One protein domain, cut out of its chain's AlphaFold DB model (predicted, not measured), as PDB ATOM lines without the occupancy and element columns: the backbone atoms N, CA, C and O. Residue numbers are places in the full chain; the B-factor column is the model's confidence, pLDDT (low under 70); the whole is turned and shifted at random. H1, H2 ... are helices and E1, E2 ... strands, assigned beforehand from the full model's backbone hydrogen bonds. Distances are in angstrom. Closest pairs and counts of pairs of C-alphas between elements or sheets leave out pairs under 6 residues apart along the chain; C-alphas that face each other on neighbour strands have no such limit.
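What this domain is: This is residues 482 to 528 and 545 to 618 of the 639 residues of an uncharacterized protein of Fusarium culmorum (UniProt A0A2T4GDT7). A wall of four parallel strands, twisted, has a row of three helices, H1, H3 and H4, along one side, while its other face is bare of helices. H3 and H4 only graze the sheet, H1 extends the row past edge strand E1, and the short H5 sits over E3. The printed part has 121 residues, with five named helices and four named strands in the order H1 H2 E1 H3 E2 H4 E3 H5 E4; the sheet order is E1 E2 E3 E4, and the class is mixed, helices and strands. It is compact, with a radius of gyration of the C-alphas of 14.2 A and spans of 39 by 34 by 20 A.

Where its parts are: Residues 482 to 493 hold no named element. H1, residues 494 to 503, begins at C-alpha 494 (39.620, 54.246, 33.761) and measures 14.2 A. H2 is residues 507 to 510, 5.1 A, and E1 is residues 516 to 521, 14.2 A. After the cut come H3, residues 547 to 557, 15.2 A, and E2, residues 563 to 569, 16.0 A. H4 is residues 579 to 587, 12.0 A. E3, residues 590 to 599, 22.8 A, begins at C-alpha 590 (43.533, 41.814, 55.427) and bends by 72 degrees at residue 593. H5 is residues 608 to 613, 8.9 A, and E4 is residues 616 to 618, 6.8 A, ending at C-alpha 618 (32.600, 35.162, 45.319).

How they stand to each other: E1 and E2 are parallel at 2 degrees, with N 520 and O 566 2.8 A apart, within hydrogen-bond range. E2 and E3 are parallel at 12 degrees, with N 569 and O 595 at 2.8 A. E3 and E4 are parallel at 16 degrees, with N 594 and O 616 at 2.9 A. Residues 482 to 483 pair in parallel with residues 520 to 521 of E1. E2, H4, E3 and E3, H5, E4 are strand-helix-strand units, two parallel neighbour strands with a helix between, each with a right-handed crossover. H5 lies over E3 at a height over the sheet of 8.4 A; at 62 degrees on the local plane it only just runs across the strands. H3 touches H4, closest at the C-alphas of Phe 549 and Ala 585, 6.6 A, at a shallow tilt of 25 degrees, the same way. H3 touches H1, closest at the C-alphas of Ser 495 and Glu 547, 5.3 A, also at a shallow tilt of 25 degrees, the same way. H1 and H2 are not on the sheet, and are close but not clearly touching, with the C-alphas of Trp 501 and Thr 507 7.2 A apart. In H1, H3, H4 and H5 every O i to N i+4 pair is within hydrogen-bond range; H2 is too short for such a pair.

The domain as a whole: The two C-alphas farthest apart, those of Gly 491 and Pro 608, are 41.0 A apart. Residues 529 to 544 are not printed, and C-alphas 528 and 545 are 16.5 A apart across this cut. Of the links printed whole, none is long. The mean pLDDT of the printed part is 85.3; residues 489 to 492, 505 to 509 and 526 to 528 are under 70.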
ATOM      1  N   PHE A 482      36.444  53.384  49.556       92.31
ATOM      2  CA  PHE A 482      36.957  53.755  48.249       92.31
ATOM      3  C   PHE A 482      35.944  53.278  47.211       92.31
ATOM      4  O   PHE A 482      35.812  52.074  47.009       92.31
ATOM      5  N   ASP A 483      35.204  54.193  46.591       91.06
ATOM      6  CA  ASP A 483      34.116  53.847  45.675       91.06
ATOM      7  C   ASP A 483      34.297  54.524  44.316       91.06
ATOM      8  O   ASP A 483      34.172  55.740  44.179       91.06
ATOM      9  N   LEU A 484      34.592  53.712  43.305       89.00
ATOM     10  CA  LEU A 484      34.610  54.111  41.902       89.00
ATOM     11  C   LEU A 484      33.531  53.377  41.090       89.00
ATOM     12  O   LEU A 484      33.570  53.407  39.864       89.00
ATOM     13  N   SER A 485      32.561  52.723  41.738       86.62
ATOM     14  CA  SER A 485      31.523  51.921  41.067       86.62
ATOM     15  C   SER A 485      30.671  52.723  40.082       86.62
ATOM     16  O   SER A 485      30.183  52.176  39.097       86.62
ATOM     17  N   ARG A 486      30.511  54.026  40.346       84.06
ATOM     18  CA  ARG A 486      29.723  54.968  39.538       84.06
ATOM     19  C   ARG A 486      30.537  55.699  38.471       84.06
ATOM     20  O   ARG A 486      30.000  56.590  37.821       84.06
ATOM     21  N   PHE A 487      31.825  55.387  38.328       82.19
ATOM     22  CA  PHE A 487      32.649  56.011  37.301       82.19
ATOM     23  C   PHE A 487      32.154  55.588  35.915       82.19
ATOM     24  O   PHE A 487      32.142  54.401  35.595       82.19
ATOM     25  N   ASP A 488      31.755  56.570  35.106       74.00
ATOM     26  CA  ASP A 488      31.323  56.351  33.732       74.00
ATOM     27  C   ASP A 488      32.530  56.353  32.788       74.00
ATOM     28  O   ASP A 488      33.204  57.369  32.595       74.00
ATOM     29  N   SER A 489      32.811  55.191  32.203       67.75
ATOM     30  CA  SER A 489      33.909  55.003  31.262       67.75
ATOM     31  C   SER A 489      33.586  55.452  29.835       67.75
ATOM     32  O   SER A 489      34.487  55.422  28.999       67.75
ATOM     33  N   ALA A 490      32.352  55.884  29.532       66.00
ATOM     34  CA  ALA A 490      31.943  56.268  28.177       66.00
ATOM     35  C   ALA A 490      32.732  57.466  27.615       66.00
ATOM     36  O   ALA A 490      32.950  57.552  26.408       66.00
ATOM     37  N   GLY A 491      33.187  58.381  28.480       63.97
ATOM     38  CA  GLY A 491      33.967  59.561  28.080       63.97
ATOM     39  C   GLY A 491      35.474  59.468  28.337       63.97
ATOM     40  O   GLY A 491      36.245  60.194  27.709       63.97
ATOM     41  N   PHE A 492      35.919  58.603  29.257       69.69
ATOM     42  CA  PHE A 492      37.314  58.537  29.703       69.69
ATOM     43  C   PHE A 492      37.728  57.118  30.098       69.69
ATOM     44  O   PHE A 492      37.057  56.445  30.878       69.69
ATOM     45  N   GLN A 493      38.911  56.694  29.648       74.94
ATOM     46  CA  GLN A 493      39.484  55.421  30.083       74.94
ATOM     47  C   GLN A 493      39.821  55.454  31.582       74.94
ATOM     48  O   GLN A 493      40.544  56.339  32.051       74.94
ATOM     49  N   VAL A 494      39.373  54.429  32.316       79.25
ATOM     50  CA  VAL A 494      39.620  54.246  33.761       79.25
ATOM     51  C   VAL A 494      41.117  54.317  34.092       79.25
ATOM     52  O   VAL A 494      41.526  54.954  35.062       79.25
ATOM     53  N   SER A 495      41.965  53.722  33.250       78.06
ATOM     54  CA  SER A 495      43.424  53.738  33.406       78.06
ATOM     55  C   SER A 495      44.014  55.150  33.298       78.06
ATOM     56  O   SER A 495      44.850  55.530  34.120       78.06
ATOM     57  N   ALA A 496      43.567  55.957  32.331       78.12
ATOM     58  CA  ALA A 496      44.011  57.338  32.154       78.12
ATOM     59  C   ALA A 496      43.587  58.219  33.339       78.12
ATOM     60  O   ALA A 496      44.399  58.984  33.869       78.12
ATOM     61  N   PHE A 497      42.350  58.041  33.808       83.81
ATOM     62  CA  PHE A 497      41.828  58.722  34.988       83.81
ATOM     63  C   PHE A 497      42.664  58.431  36.241       83.81
ATOM     64  O   PHE A 497      43.114  59.352  36.921       83.81
ATOM     65  N   ILE A 498      42.959  57.158  36.507       84.06
ATOM     66  CA  ILE A 498      43.743  56.734  37.675       84.06
ATOM     67  C   ILE A 498      45.178  57.248  37.618       84.06
ATOM     68  O   ILE A 498      45.741  57.632  38.643       84.06
ATOM     69  N   ASN A 499      45.778  57.279  36.427       81.12
ATOM     70  CA  ASN A 499      47.125  57.813  36.246       81.12
ATOM     71  C   ASN A 499      47.169  59.292  36.608       81.12
ATOM     72  O   ASN A 499      48.052  59.702  37.361       81.12
ATOM     73  N   SER A 500      46.187  60.051  36.117       83.62
ATOM     74  CA  SER A 500      46.015  61.457  36.463       83.62
ATOM     75  C   SER A 500      45.822  61.619  37.973       83.62
ATOM     76  O   SER A 500      46.625  62.298  38.612       83.62
ATOM     77  N   TRP A 501      44.870  60.893  38.572       81.50
ATOM     78  CA  TRP A 501      44.565  60.971  40.004       81.50
ATOM     79  C   TRP A 501      45.793  60.695  40.876       81.50
ATOM     80  O   TRP A 501      46.172  61.527  41.698       81.50
ATOM     81  N   ILE A 502      46.443  59.539  40.704       82.75
ATOM     82  CA  ILE A 502      47.574  59.126  41.550       82.75
ATOM     83  C   ILE A 502      48.760  60.093  41.403       82.75
ATOM     84  O   ILE A 502      49.522  60.275  42.354       82.75
ATOM     85  N   SER A 503      48.932  60.702  40.224       76.75
ATOM     86  CA  SER A 503      50.030  61.637  39.952       76.75
ATOM     87  C   SER A 503      49.832  63.030  40.560       76.75
ATOM     88  O   SER A 503      50.812  63.748  40.769       76.75
ATOM     89  N   GLN A 504      48.596  63.422  40.886       76.75
ATOM     90  CA  GLN A 504      48.323  64.741  41.449       76.75
ATOM     91  C   GLN A 504      48.839  64.848  42.886       76.75
ATOM     92  O   GLN A 504      48.274  64.273  43.814       76.75
ATOM     93  N   HIS A 505      49.866  65.673  43.098       55.84
ATOM     94  CA  HIS A 505      50.498  65.904  44.405       55.84
ATOM     95  C   HIS A 505      49.524  66.434  45.486       55.84
ATOM     96  O   HIS A 505      49.794  66.328  46.683       55.84
ATOM     97  N   GLN A 506      48.385  67.011  45.091       61.09
ATOM     98  CA  GLN A 506      47.367  67.531  46.012       61.09
ATOM     99  C   GLN A 506      46.442  66.447  46.585       61.09
ATOM    100  O   GLN A 506      45.915  66.629  47.680       61.09
ATOM    101  N   THR A 507      46.282  65.301  45.912       59.56
ATOM    102  CA  THR A 507      45.354  64.243  46.363       59.56
ATOM    103  C   THR A 507      45.720  63.681  47.735       59.56
ATOM    104  O   THR A 507      44.831  63.412  48.532       59.56
ATOM    105  N   GLY A 508      47.012  63.606  48.071       58.12
ATOM    106  CA  GLY A 508      47.463  63.189  49.405       58.12
ATOM    107  C   GLY A 508      47.283  64.226  50.519       58.12
ATOM    108  O   GLY A 508      47.489  63.889  51.678       58.12
ATOM    109  N   LYS A 509      46.925  65.475  50.190       64.62
ATOM    110  CA  LYS A 509      46.547  66.506  51.175       64.62
ATOM    111  C   LYS A 509      45.031  66.632  51.346       64.62
ATOM    112  O   LYS A 509      44.593  67.129  52.374       64.62
ATOM    113  N   LEU A 510      44.260  66.233  50.334       70.44
ATOM    114  CA  LEU A 510      42.802  66.387  50.287       70.44
ATOM    115  C   LEU A 510      42.051  65.136  50.755       70.44
ATOM    116  O   LEU A 510      40.944  65.259  51.262       70.44
ATOM    117  N   LEU A 511      42.642  63.950  50.578       79.19
ATOM    118  CA  LEU A 511      42.035  62.672  50.939       79.19
ATOM    119  C   LEU A 511      42.914  61.950  51.953       79.19
ATOM    120  O   LEU A 511      44.064  61.611  51.666       79.19
ATOM    121  N   THR A 512      42.353  61.682  53.124       84.44
ATOM    122  CA  THR A 512      42.964  60.847  54.156       84.44
ATOM    123  C   THR A 512      42.096  59.617  54.350       84.44
ATOM    124  O   THR A 512      40.885  59.731  54.486       84.44
ATOM    125  N   PHE A 513      42.699  58.430  54.340       89.31
ATOM    126  CA  PHE A 513      41.989  57.171  54.564       89.31
ATOM    127  C   PHE A 513      42.347  56.593  55.927       89.31
ATOM    128  O   PHE A 513      43.485  56.706  56.391       89.31
ATOM    129  N   GLU A 514      41.396  55.898  56.542       90.88
ATOM    130  CA  GLU A 514      41.702  55.071  57.703       90.88
ATOM    131  C   GLU A 514      42.517  53.834  57.318       90.88
ATOM    132  O   GLU A 514      42.456  53.309  56.203       90.88
ATOM    133  N   LYS A 515      43.247  53.281  58.294       92.19
ATOM    134  CA  LYS A 515      43.993  52.024  58.094       92.19
ATOM    135  C   LYS A 515      43.087  50.838  57.745       92.19
ATOM    136  O   LYS A 515      43.588  49.844  57.209       92.19
ATOM    137  N   THR A 516      41.800  50.935  58.073       94.25
ATOM    138  CA  THR A 516      40.769  49.942  57.779       94.25
ATOM    139  C   THR A 516      39.665  50.588  56.953       94.25
ATOM    140  O   THR A 516      39.012  51.510  57.431       94.25
ATOM    141  N   LEU A 517      39.433  50.067  55.747       94.69
ATOM    142  CA  LEU A 517      38.307  50.452  54.898       94.69
ATOM    143  C   LEU A 517      37.150  49.464  55.063       94.69
ATOM    144  O   LEU A 517      37.373  48.251  55.076       94.69
ATOM    145  N   ARG A 518      35.913  49.969  55.112       93.88
ATOM    146  CA  ARG A 518      34.688  49.157  55.017       93.88
ATOM    147  C   ARG A 518      34.631  48.463  53.663       93.88
ATOM    148  O   ARG A 518      34.390  47.261  53.597       93.88
ATOM    149  N   TYR A 519      34.882  49.200  52.585       94.94
ATOM    150  CA  TYR A 519      34.968  48.603  51.264       94.94
ATOM    151  C   TYR A 519      35.871  49.380  50.305       94.94
ATOM    152  O   TYR A 519      36.118  50.575  50.473       94.94
ATOM    153  N   ALA A 520      36.355  48.666  49.291       95.69
ATOM    154  CA  ALA A 520      36.951  49.216  48.088       95.69
ATOM    155  C   ALA A 520      36.228  48.613  46.874       95.69
ATOM    156  O   ALA A 520      36.275  47.397  46.668       95.69
ATOM    157  N   GLU A 521      35.542  49.449  46.101       94.62
ATOM    158  CA  GLU A 521      34.747  49.050  44.943       94.62
ATOM    159  C   GLU A 521      35.221  49.769  43.679       94.62
ATOM    160  O   GLU A 521      35.409  50.985  43.656       94.62
ATOM    161  N   PHE A 522      35.441  48.986  42.626       91.56
ATOM    162  CA  PHE A 522      35.956  49.446  41.340       91.56
ATOM    163  C   PHE A 522      34.832  49.509  40.295       91.56
ATOM    164  O   PHE A 522      33.847  48.773  40.427       91.56
ATOM    165  N   PRO A 523      34.964  50.353  39.251       88.38
ATOM    166  CA  PRO A 523      33.991  50.380  38.170       88.38
ATOM    167  C   PRO A 523      34.009  49.052  37.412       88.38
ATOM    168  O   PRO A 523      35.026  48.346  37.427       88.38
ATOM    169  N   PRO A 524      32.915  48.706  36.717       83.62
ATOM    170  CA  PRO A 524      32.951  47.652  35.717       83.62
ATOM    171  C   PRO A 524      34.060  47.941  34.704       83.62
ATOM    172  O   PRO A 524      34.054  48.981  34.053       83.62
ATOM    173  N   LEU A 525      35.027  47.031  34.593       81.75
ATOM    174  CA  LEU A 525      36.133  47.166  33.639       81.75
ATOM    175  C   LEU A 525      35.786  46.586  32.261       81.75
ATOM    176  O   LEU A 525      36.588  46.690  31.336       81.75
ATOM    177  N   ASP A 526      34.625  45.937  32.163       69.69
ATOM    178  CA  ASP A 526      34.113  45.245  30.984       69.69
ATOM    179  C   ASP A 526      33.589  46.218  29.911       69.69
ATOM    180  O   ASP A 526      33.290  47.379  30.179       69.69
ATOM    181  N   VAL A 527      33.457  45.709  28.691       63.25
ATOM    182  CA  VAL A 527      33.171  46.478  27.470       63.25
ATOM    183  C   VAL A 527      31.736  47.022  27.457       63.25
ATOM    184  O   VAL A 527      30.786  46.256  27.691       63.25
ATOM    185  N   LEU A 528      31.561  48.302  27.099       60.44
ATOM    186  CA  LEU A 528      30.247  48.882  26.785       60.44
ATOM    187  C   LEU A 528      29.618  48.147  25.586       60.44
ATOM    188  O   LEU A 528      30.321  47.587  24.744       60.44
ATOM    189  N   HIS A 545      46.033  45.117  31.759       80.00
ATOM    190  CA  HIS A 545      45.558  46.295  32.455       80.00
ATOM    191  C   HIS A 545      45.909  46.181  33.947       80.00
ATOM    192  O   HIS A 545      46.106  45.090  34.482       80.00
ATOM    193  N   THR A 546      46.191  47.323  34.577       87.44
ATOM    194  CA  THR A 546      46.881  47.383  35.886       87.44
ATOM    195  C   THR A 546      46.301  48.436  36.824       87.44
ATOM    196  O   THR A 546      46.811  48.636  37.927       87.44
ATOM    197  N   GLU A 547      45.231  49.110  36.410       87.12
ATOM    198  CA  GLU A 547      44.538  50.168  37.136       87.12
ATOM    199  C   GLU A 547      44.216  49.779  38.581       87.12
ATOM    200  O   GLU A 547      44.555  50.516  39.510       87.12
ATOM    201  N   VAL A 548      43.651  48.583  38.778       90.69
ATOM    202  CA  VAL A 548      43.286  48.062  40.100       90.69
ATOM    203  C   VAL A 548      44.532  47.910  40.965       90.69
ATOM    204  O   VAL A 548      44.574  48.391  42.096       90.69
ATOM    205  N   PHE A 549      45.597  47.316  40.423       92.38
ATOM    206  CA  PHE A 549      46.856  47.134  41.147       92.38
ATOM    207  C   PHE A 549      47.536  48.454  41.496       92.38
ATOM    208  O   PHE A 549      48.137  48.563  42.565       92.38
ATOM    209  N   ARG A 550      47.428  49.467  40.633       89.62
ATOM    210  CA  ARG A 550      47.969  50.806  40.888       89.62
ATOM    211  C   ARG A 550      47.230  51.497  42.026       89.62
ATOM    212  O   ARG A 550      47.894  52.013  42.924       89.62
ATOM    213  N   ILE A 551      45.897  51.439  42.041       91.06
ATOM    214  CA  ILE A 551      45.085  51.952  43.156       91.06
ATOM    215  C   ILE A 551      45.404  51.195  44.443       91.06
ATOM    216  O   ILE A 551      45.699  51.819  45.455       91.06
ATOM    217  N   LEU A 552      45.394  49.862  44.423       93.50
ATOM    218  CA  LEU A 552      45.686  49.057  45.609       93.50
ATOM    219  C   LEU A 552      47.102  49.340  46.138       93.50
ATOM    220  O   LEU A 552      47.312  49.494  47.340       93.50
ATOM    221  N   ALA A 553      48.090  49.485  45.253       92.00
ATOM    222  CA  ALA A 553      49.436  49.884  45.647       92.00
ATOM    223  C   ALA A 553      49.468  51.297  46.251       92.00
ATOM    224  O   ALA A 553      50.198  51.515  47.218       92.00
ATOM    225  N   TRP A 554      48.690  52.236  45.715       90.88
ATOM    226  CA  TRP A 554      48.561  53.596  46.236       90.88
ATOM    227  C   TRP A 554      47.877  53.624  47.610       90.88
ATOM    228  O   TRP A 554      48.461  54.160  48.553       90.88
ATOM    229  N   LEU A 555      46.733  52.951  47.771       92.12
ATOM    230  CA  LEU A 555      46.034  52.803  49.053       92.12
ATOM    231  C   LEU A 555      46.976  52.248  50.128       92.12
ATOM    232  O   LEU A 555      47.061  52.782  51.230       92.12
ATOM    233  N   ARG A 556      47.765  51.221  49.791       92.69
ATOM    234  CA  ARG A 556      48.701  50.604  50.738       92.69
ATOM    235  C   ARG A 556      49.920  51.470  51.044       92.69
ATOM    236  O   ARG A 556      50.266  51.666  52.204       92.69
ATOM    237  N   LYS A 557      50.631  51.920  50.005       90.62
ATOM    238  CA  LYS A 557      51.963  52.537  50.143       90.62
ATOM    239  C   LYS A 557      51.908  54.035  50.418       90.62
ATOM    240  O   LYS A 557      52.839  54.553  51.025       90.62
ATOM    241  N   LYS A 558      50.886  54.731  49.916       88.00
ATOM    242  CA  LYS A 558      50.736  56.187  50.050       88.00
ATOM    243  C   LYS A 558      49.702  56.555  51.105       88.00
ATOM    244  O   LYS A 558      49.992  57.429  51.907       88.00
ATOM    245  N   MET A 559      48.570  55.851  51.145       87.19
ATOM    246  CA  MET A 559      47.500  56.121  52.118       87.19
ATOM    247  C   MET A 559      47.585  55.266  53.389       87.19
ATOM    248  O   MET A 559      46.853  55.500  54.341       87.19
ATOM    249  N   GLY A 560      48.495  54.288  53.442       89.75
ATOM    250  CA  GLY A 560      48.737  53.492  54.648       89.75
ATOM    251  C   GLY A 560      47.613  52.516  55.013       89.75
ATOM    252  O   GLY A 560      47.597  52.016  56.141       89.75
ATOM    253  N   VAL A 561      46.702  52.216  54.083       93.19
ATOM    254  CA  VAL A 561      45.617  51.244  54.268       93.19
ATOM    255  C   VAL A 561      46.203  49.841  54.444       93.19
ATOM    256  O   VAL A 561      47.079  49.410  53.692       93.19
ATOM    257  N   GLN A 562      45.713  49.115  55.449       94.19
ATOM    258  CA  GLN A 562      46.192  47.777  55.820       94.19
ATOM    259  C   GLN A 562      45.092  46.715  55.727       94.19
ATOM    260  O   GLN A 562      45.376  45.544  55.470       94.19
ATOM    261  N   THR A 563      43.842  47.117  55.944       94.50
ATOM    262  CA  THR A 563      42.677  46.234  55.995       94.50
ATOM    263  C   THR A 563      41.603  46.782  55.058       94.50
ATOM    264  O   THR A 563      41.339  47.981  55.061       94.50
ATOM    265  N   ILE A 564      40.982  45.907  54.269       95.81
ATOM    266  CA  ILE A 564      39.826  46.235  53.426       95.81
ATOM    267  C   ILE A 564      38.786  45.161  53.717       95.81
ATOM    268  O   ILE A 564      38.993  44.020  53.323       95.81
ATOM    269  N   ILE A 565      37.696  45.492  54.409       94.50
ATOM    270  CA  ILE A 565      36.707  44.478  54.798       94.50
ATOM    271  C   ILE A 565      36.071  43.855  53.552       94.50
ATOM    272  O   ILE A 565      36.089  42.635  53.423       94.50
ATOM    273  N   LYS A 566      35.611  44.667  52.592       95.44
ATOM    274  CA  LYS A 566      35.064  44.195  51.309       95.44
ATOM    275  C   LYS A 566      35.829  44.742  50.110       95.44
ATOM    276  O   LYS A 566      35.876  45.949  49.905       95.44
ATOM    277  N   LEU A 567      36.378  43.861  49.279       96.25
ATOM    278  CA  LEU A 567      37.011  44.230  48.012       96.25
ATOM    279  C   LEU A 567      36.147  43.731  46.851       96.25
ATOM    280  O   LEU A 567      35.987  42.520  46.696       96.25
ATOM    281  N   LYS A 568      35.606  44.656  46.048       95.12
ATOM    282  CA  LYS A 568      34.788  44.344  44.870       95.12
ATOM    283  C   LYS A 568      35.430  44.869  43.587       95.12
ATOM    284  O   LYS A 568      35.550  46.076  43.395       95.12
ATOM    285  N   VAL A 569      35.800  43.952  42.698       93.25
ATOM    286  CA  VAL A 569      36.419  44.240  41.399       93.25
ATOM    287  C   VAL A 569      35.615  43.546  40.293       93.25
ATOM    288  O   VAL A 569      35.787  42.344  40.069       93.25
ATOM    289  N   PRO A 570      34.717  44.267  39.599       88.69
ATOM    290  CA  PRO A 570      34.012  43.755  38.430       88.69
ATOM    291  C   PRO A 570      34.941  43.787  37.204       88.69
ATOM    292  O   PRO A 570      34.888  44.688  36.372       88.69
ATOM    293  N   ASP A 571      35.825  42.795  37.142       87.81
ATOM    294  CA  ASP A 571      36.861  42.648  36.122       87.81
ATOM    295  C   ASP A 571      36.327  42.375  34.700       87.81
ATOM    296  O   ASP A 571      35.143  42.068  34.495       87.81
ATOM    297  N   ARG A 572      37.231  42.470  33.718       83.50
ATOM    298  CA  ARG A 572      36.974  42.177  32.304       83.50
ATOM    299  C   ARG A 572      36.681  40.701  32.095       83.50
ATOM    300  O   ARG A 572      37.331  39.835  32.674       83.50
ATOM    301  N   LEU A 573      35.749  40.399  31.192       77.75
ATOM    302  CA  LEU A 573      35.561  39.022  30.725       77.75
ATOM    303  C   LEU A 573      36.625  38.612  29.703       77.75
ATOM    304  O   LEU A 573      36.994  37.442  29.617       77.75
ATOM    305  N   VAL A 574      37.108  39.584  28.932       75.44
ATOM    306  CA  VAL A 574      38.136  39.418  27.904       75.44
ATOM    307  C   VAL A 574      39.448  39.933  28.478       75.44
ATOM    308  O   VAL A 574      39.538  41.108  28.819       75.44
ATOM    309  N   ASN A 575      40.449  39.053  28.576       80.25
ATOM    310  CA  ASN A 575      41.754  39.351  29.180       80.25
ATOM    311  C   ASN A 575      41.659  39.857  30.645       80.25
ATOM    312  O   ASN A 575      42.072  40.984  30.915       80.25
ATOM    313  N   PRO A 576      41.096  39.057  31.581       85.75
ATOM    314  CA  PRO A 576      41.028  39.413  33.002       85.75
ATOM    315  C   PRO A 576      42.422  39.562  33.623       85.75
ATOM    316  O   PRO A 576      43.420  39.083  33.075       85.75
ATOM    317  N   HIS A 577      42.494  40.157  34.815       89.56
ATOM    318  CA  HIS A 577      43.755  40.223  35.545       89.56
ATOM    319  C   HIS A 577      44.321  38.823  35.857       89.56
ATOM    320  O   HIS A 577      43.597  37.886  36.190       89.56
ATOM    321  N   ASP A 578      45.651  38.710  35.817       88.19
ATOM    322  CA  ASP A 578      46.382  37.493  36.183       88.19
ATOM    323  C   ASP A 578      46.157  37.106  37.659       88.19
ATOM    324  O   ASP A 578      46.369  37.914  38.573       88.19
ATOM    325  N   GLU A 579      45.790  35.842  37.900       87.75
ATOM    326  CA  GLU A 579      45.443  35.323  39.230       87.75
ATOM    327  C   GLU A 579      46.599  35.454  40.232       87.75
ATOM    328  O   GLU A 579      46.377  35.768  41.406       87.75
ATOM    329  N   LYS A 580      47.851  35.254  39.789       88.38
ATOM    330  CA  LYS A 580      49.031  35.347  40.670       88.38
ATOM    331  C   LYS A 580      49.265  36.785  41.119       88.38
ATOM    332  O   LYS A 580      49.555  37.042  42.292       88.38
ATOM    333  N   THR A 581      49.124  37.731  40.198       89.12
ATOM    334  CA  THR A 581      49.263  39.162  40.471       89.12
ATOM    335  C   THR A 581      48.130  39.657  41.368       89.12
ATOM    336  O   THR A 581      48.386  40.376  42.339       89.12
ATOM    337  N   MET A 582      46.905  39.189  41.123       91.12
ATOM    338  CA  MET A 582      45.741  39.415  41.977       91.12
ATOM    339  C   MET A 582      45.980  38.925  43.406       91.12
ATOM    340  O   MET A 582      45.894  39.717  44.347       91.12
ATOM    341  N   ALA A 583      46.364  37.660  43.588       89.38
ATOM    342  CA  ALA A 583      46.629  37.105  44.913       89.38
ATOM    343  C   ALA A 583      47.754  37.851  45.644       89.38
ATOM    344  O   ALA A 583      47.653  38.102  46.847       89.38
ATOM    345  N   LYS A 584      48.797  38.293  44.928       89.31
ATOM    346  CA  LYS A 584      49.868  39.123  45.499       89.31
ATOM    347  C   LYS A 584      49.359  40.489  45.973       89.31
ATOM    348  O   LYS A 584      49.805  40.969  47.018       89.31
ATOM    349  N   ALA A 585      48.449  41.116  45.228       88.62
ATOM    350  CA  ALA A 585      47.831  42.378  45.623       88.62
ATOM    351  C   ALA A 585      46.939  42.195  46.861       88.62
ATOM    352  O   ALA A 585      47.096  42.931  47.836       88.62
ATOM    353  N   VAL A 586      46.088  41.164  46.861       88.81
ATOM    354  CA  VAL A 586      45.185  40.816  47.972       88.81
ATOM    355  C   VAL A 586      45.959  40.451  49.234       88.81
ATOM    356  O   VAL A 586      45.618  40.942  50.304       88.81
ATOM    357  N   LYS A 587      47.061  39.696  49.125       88.56
ATOM    358  CA  LYS A 587      47.971  39.383  50.246       88.56
ATOM    359  C   LYS A 587      48.474  40.638  50.962       88.56
ATOM    360  O   LYS A 587      48.831  40.589  52.138       88.56
ATOM    361  N   GLY A 588      48.524  41.770  50.263       87.81
ATOM    362  CA  GLY A 588      48.905  43.045  50.847       87.81
ATOM    363  C   GLY A 588      47.919  43.618  51.860       87.81
ATOM    364  O   GLY A 588      48.303  44.528  52.596       87.81
ATOM    365  N   PHE A 589      46.701  43.082  51.908       92.62
ATOM    366  CA  PHE A 589      45.607  43.544  52.743       92.62
ATOM    367  C   PHE A 589      44.997  42.396  53.545       92.62
ATOM    368  O   PHE A 589      45.029  41.227  53.162       92.62
ATOM    369  N   LYS A 590      44.385  42.739  54.676       92.00
ATOM    370  CA  LYS A 590      43.533  41.814  55.427       92.00
ATOM    371  C   LYS A 590      42.111  41.862  54.860       92.00
ATOM    372  O   LYS A 590      41.282  42.590  55.393       92.00
ATOM    373  N   VAL A 591      41.878  41.174  53.740       93.81
ATOM    374  CA  VAL A 591      40.559  41.124  53.077       93.81
ATOM    375  C   VAL A 591      39.665  40.068  53.717       93.81
ATOM    376  O   VAL A 591      40.125  38.949  53.934       93.81
ATOM    377  N   GLU A 592      38.406  40.418  54.000       93.88
ATOM    378  CA  GLU A 592      37.425  39.496  54.597       93.88
ATOM    379  C   GLU A 592      36.352  39.036  53.606       93.88
ATOM    380  O   GLU A 592      35.996  37.861  53.590       93.88
ATOM    381  N   ILE A 593      35.859  39.945  52.763       94.19
ATOM    382  CA  ILE A 593      34.901  39.672  51.690       94.19
ATOM    383  C   ILE A 593      35.621  39.913  50.369       94.19
ATOM    384  O   ILE A 593      35.932  41.056  50.011       94.19
ATOM    385  N   PHE A 594      35.903  38.829  49.650       94.44
ATOM    386  CA  PHE A 594      36.643  38.866  48.400       94.44
ATOM    387  C   PHE A 594      35.712  38.633  47.209       94.44
ATOM    388  O   PHE A 594      35.239  37.521  46.974       94.44
ATOM    389  N   ASN A 595      35.448  39.703  46.455       94.00
ATOM    390  CA  ASN A 595      34.603  39.677  45.270       94.00
ATOM    391  C   ASN A 595      35.359  40.205  44.047       94.00
ATOM    392  O   ASN A 595      35.288  41.385  43.715       94.00
ATOM    393  N   TRP A 596      36.074  39.325  43.355       92.94
ATOM    394  CA  TRP A 596      36.769  39.668  42.117       92.94
ATOM    395  C   TRP A 596      36.215  38.825  40.971       92.94
ATOM    396  O   TRP A 596      36.226  37.596  41.035       92.94
ATOM    397  N   LYS A 597      35.705  39.479  39.923       89.06
ATOM    398  CA  LYS A 597      35.034  38.833  38.786       89.06
ATOM    399  C   LYS A 597      36.019  38.161  37.821       89.06
ATOM    400  O   LYS A 597      36.158  38.587  36.684       89.06
ATOM    401  N   VAL A 598      36.678  37.091  38.263       86.69
ATOM    402  CA  VAL A 598      37.530  36.225  37.424       86.69
ATOM    403  C   VAL A 598      36.860  34.866  37.257       86.69
ATOM    404  O   VAL A 598      36.483  34.222  38.239       86.69
ATOM    405  N   PHE A 599      36.698  34.422  36.010       82.06
ATOM    406  CA  PHE A 599      36.103  33.120  35.731       82.06
ATOM    407  C   PHE A 599      37.066  31.973  36.033       82.06
ATOM    408  O   PHE A 599      38.155  31.915  35.475       82.06
ATOM    409  N   GLY A 600      36.607  31.004  36.829       75.88
ATOM    410  CA  GLY A 600      37.350  29.766  37.077       75.88
ATOM    411  C   GLY A 600      38.573  29.923  37.983       75.88
ATOM    412  O   GLY A 600      39.478  29.101  37.867       75.88
ATOM    413  N   LEU A 601      38.567  30.931  38.866       83.12
ATOM    414  CA  LEU A 601      39.642  31.239  39.813       83.12
ATOM    415  C   LEU A 601      40.151  29.992  40.558       83.12
ATOM    416  O   LEU A 601      39.379  29.330  41.260       83.12
ATOM    417  N   SER A 602      41.457  29.717  40.479       82.88
ATOM    418  CA  SER A 602      42.078  28.664  41.288       82.88
ATOM    419  C   SER A 602      42.311  29.126  42.729       82.88
ATOM    420  O   SER A 602      43.058  30.068  43.009       82.88
ATOM    421  N   LEU A 603      41.728  28.401  43.687       83.25
ATOM    422  CA  LEU A 603      41.937  28.654  45.116       83.25
ATOM    423  C   LEU A 603      43.379  28.369  45.559       83.25
ATOM    424  O   LEU A 603      43.812  28.867  46.597       83.25
ATOM    425  N   GLY A 604      44.141  27.579  44.795       83.12
ATOM    426  CA  GLY A 604      45.549  27.287  45.075       83.12
ATOM    427  C   GLY A 604      46.448  28.525  45.021       83.12
ATOM    428  O   GLY A 604      47.490  28.551  45.670       83.12
ATOM    429  N   VAL A 605      46.027  29.567  44.299       86.75
ATOM    430  CA  VAL A 605      46.804  30.801  44.109       86.75
ATOM    431  C   VAL A 605      46.733  31.722  45.334       86.75
ATOM    432  O   VAL A 605      47.617  32.556  45.539       86.75
ATOM    433  N   LEU A 606      45.713  31.559  46.182       87.50
ATOM    434  CA  LEU A 606      45.596  32.302  47.431       87.50
ATOM    435  C   LEU A 606      46.543  31.733  48.494       87.50
ATOM    436  O   LEU A 606      46.589  30.530  48.747       87.50
ATOM    437  N   ASP A 607      47.269  32.636  49.144       87.00
ATOM    438  CA  ASP A 607      48.142  32.329  50.275       87.00
ATOM    439  C   ASP A 607      47.337  31.738  51.455       87.00
ATOM    440  O   ASP A 607      46.203  32.180  51.674       87.00
ATOM    441  N   PRO A 608      47.886  30.776  52.229       86.94
ATOM    442  CA  PRO A 608      47.186  30.172  53.367       86.94
ATOM    443  C   PRO A 608      46.621  31.204  54.347       86.94
ATOM    444  O   PRO A 608      45.446  31.138  54.698       86.94
ATOM    445  N   ASP A 609      47.394  32.244  54.674       86.12
ATOM    446  CA  ASP A 609      46.939  33.277  55.601       86.12
ATOM    447  C   ASP A 609      45.764  34.087  55.029       86.12
ATOM    448  O   ASP A 609      44.960  34.654  55.769       86.12
ATOM    449  N   ALA A 610      45.700  34.242  53.701       85.44
ATOM    450  CA  ALA A 610      44.588  34.919  53.045       85.44
ATOM    451  C   ALA A 610      43.325  34.051  53.074       85.44
ATOM    452  O   ALA A 610      42.247  34.587  53.311       85.44
ATOM    453  N   LYS A 611      43.462  32.729  52.904       86.62
ATOM    454  CA  LYS A 611      42.343  31.779  53.007       86.62
ATOM    455  C   LYS A 611      41.709  31.799  54.393       86.62
ATOM    456  O   LYS A 611      40.491  31.884  54.480       86.62
ATOM    457  N   ASP A 612      42.524  31.827  55.446       86.94
ATOM    458  CA  ASP A 612      42.038  31.858  56.832       86.94
ATOM    459  C   ASP A 612      41.307  33.165  57.188       86.94
ATOM    460  O   ASP A 612      40.465  33.197  58.086       86.94
ATOM    461  N   ARG A 613      41.628  34.266  56.497       88.62
ATOM    462  CA  ARG A 613      41.011  35.582  56.730       88.62
ATOM    463  C   ARG A 613      39.728  35.810  55.940       88.62
ATOM    464  O   ARG A 613      38.865  36.549  56.416       88.62
ATOM    465  N   ILE A 614      39.620  35.240  54.741       91.12
ATOM    466  CA  ILE A 614      38.460  35.435  53.868       91.12
ATOM    467  C   ILE A 614      37.270  34.674  54.458       91.12
ATOM    468  O   ILE A 614      37.235  33.446  54.482       91.12
ATOM    469  N   LYS A 615      36.277  35.431  54.924       92.12
ATOM    470  CA  LYS A 615      35.012  34.922  55.465       92.12
ATOM    471  C   LYS A 615      33.997  34.654  54.357       92.12
ATOM    472  O   LYS A 615      33.181  33.750  54.491       92.12
ATOM    473  N   GLU A 616      34.057  35.425  53.272       92.12
ATOM    474  CA  GLU A 616      33.135  35.328  52.140       92.12
ATOM    475  C   GLU A 616      33.893  35.477  50.814       92.12
ATOM    476  O   GLU A 616      34.627  36.447  50.604       92.12
ATOM    477  N   LEU A 617      33.712  34.511  49.911       90.75
ATOM    478  CA  LEU A 617      34.401  34.430  48.624       90.75
ATOM    479  C   LEU A 617      33.392  34.301  47.481       90.75
ATOM    480  O   LEU A 617      32.624  33.342  47.438       90.75
ATOM    481  N   TYR A 618      33.436  35.223  46.518       88.94
ATOM    482  CA  TYR A 618      32.600  35.162  45.319       88.94
ATOM    483  C   TYR A 618      33.360  34.466  44.195       88.94
ATOM    484  O   TYR A 618      34.410  34.940  43.759       88.94
TER     485      TYR A 618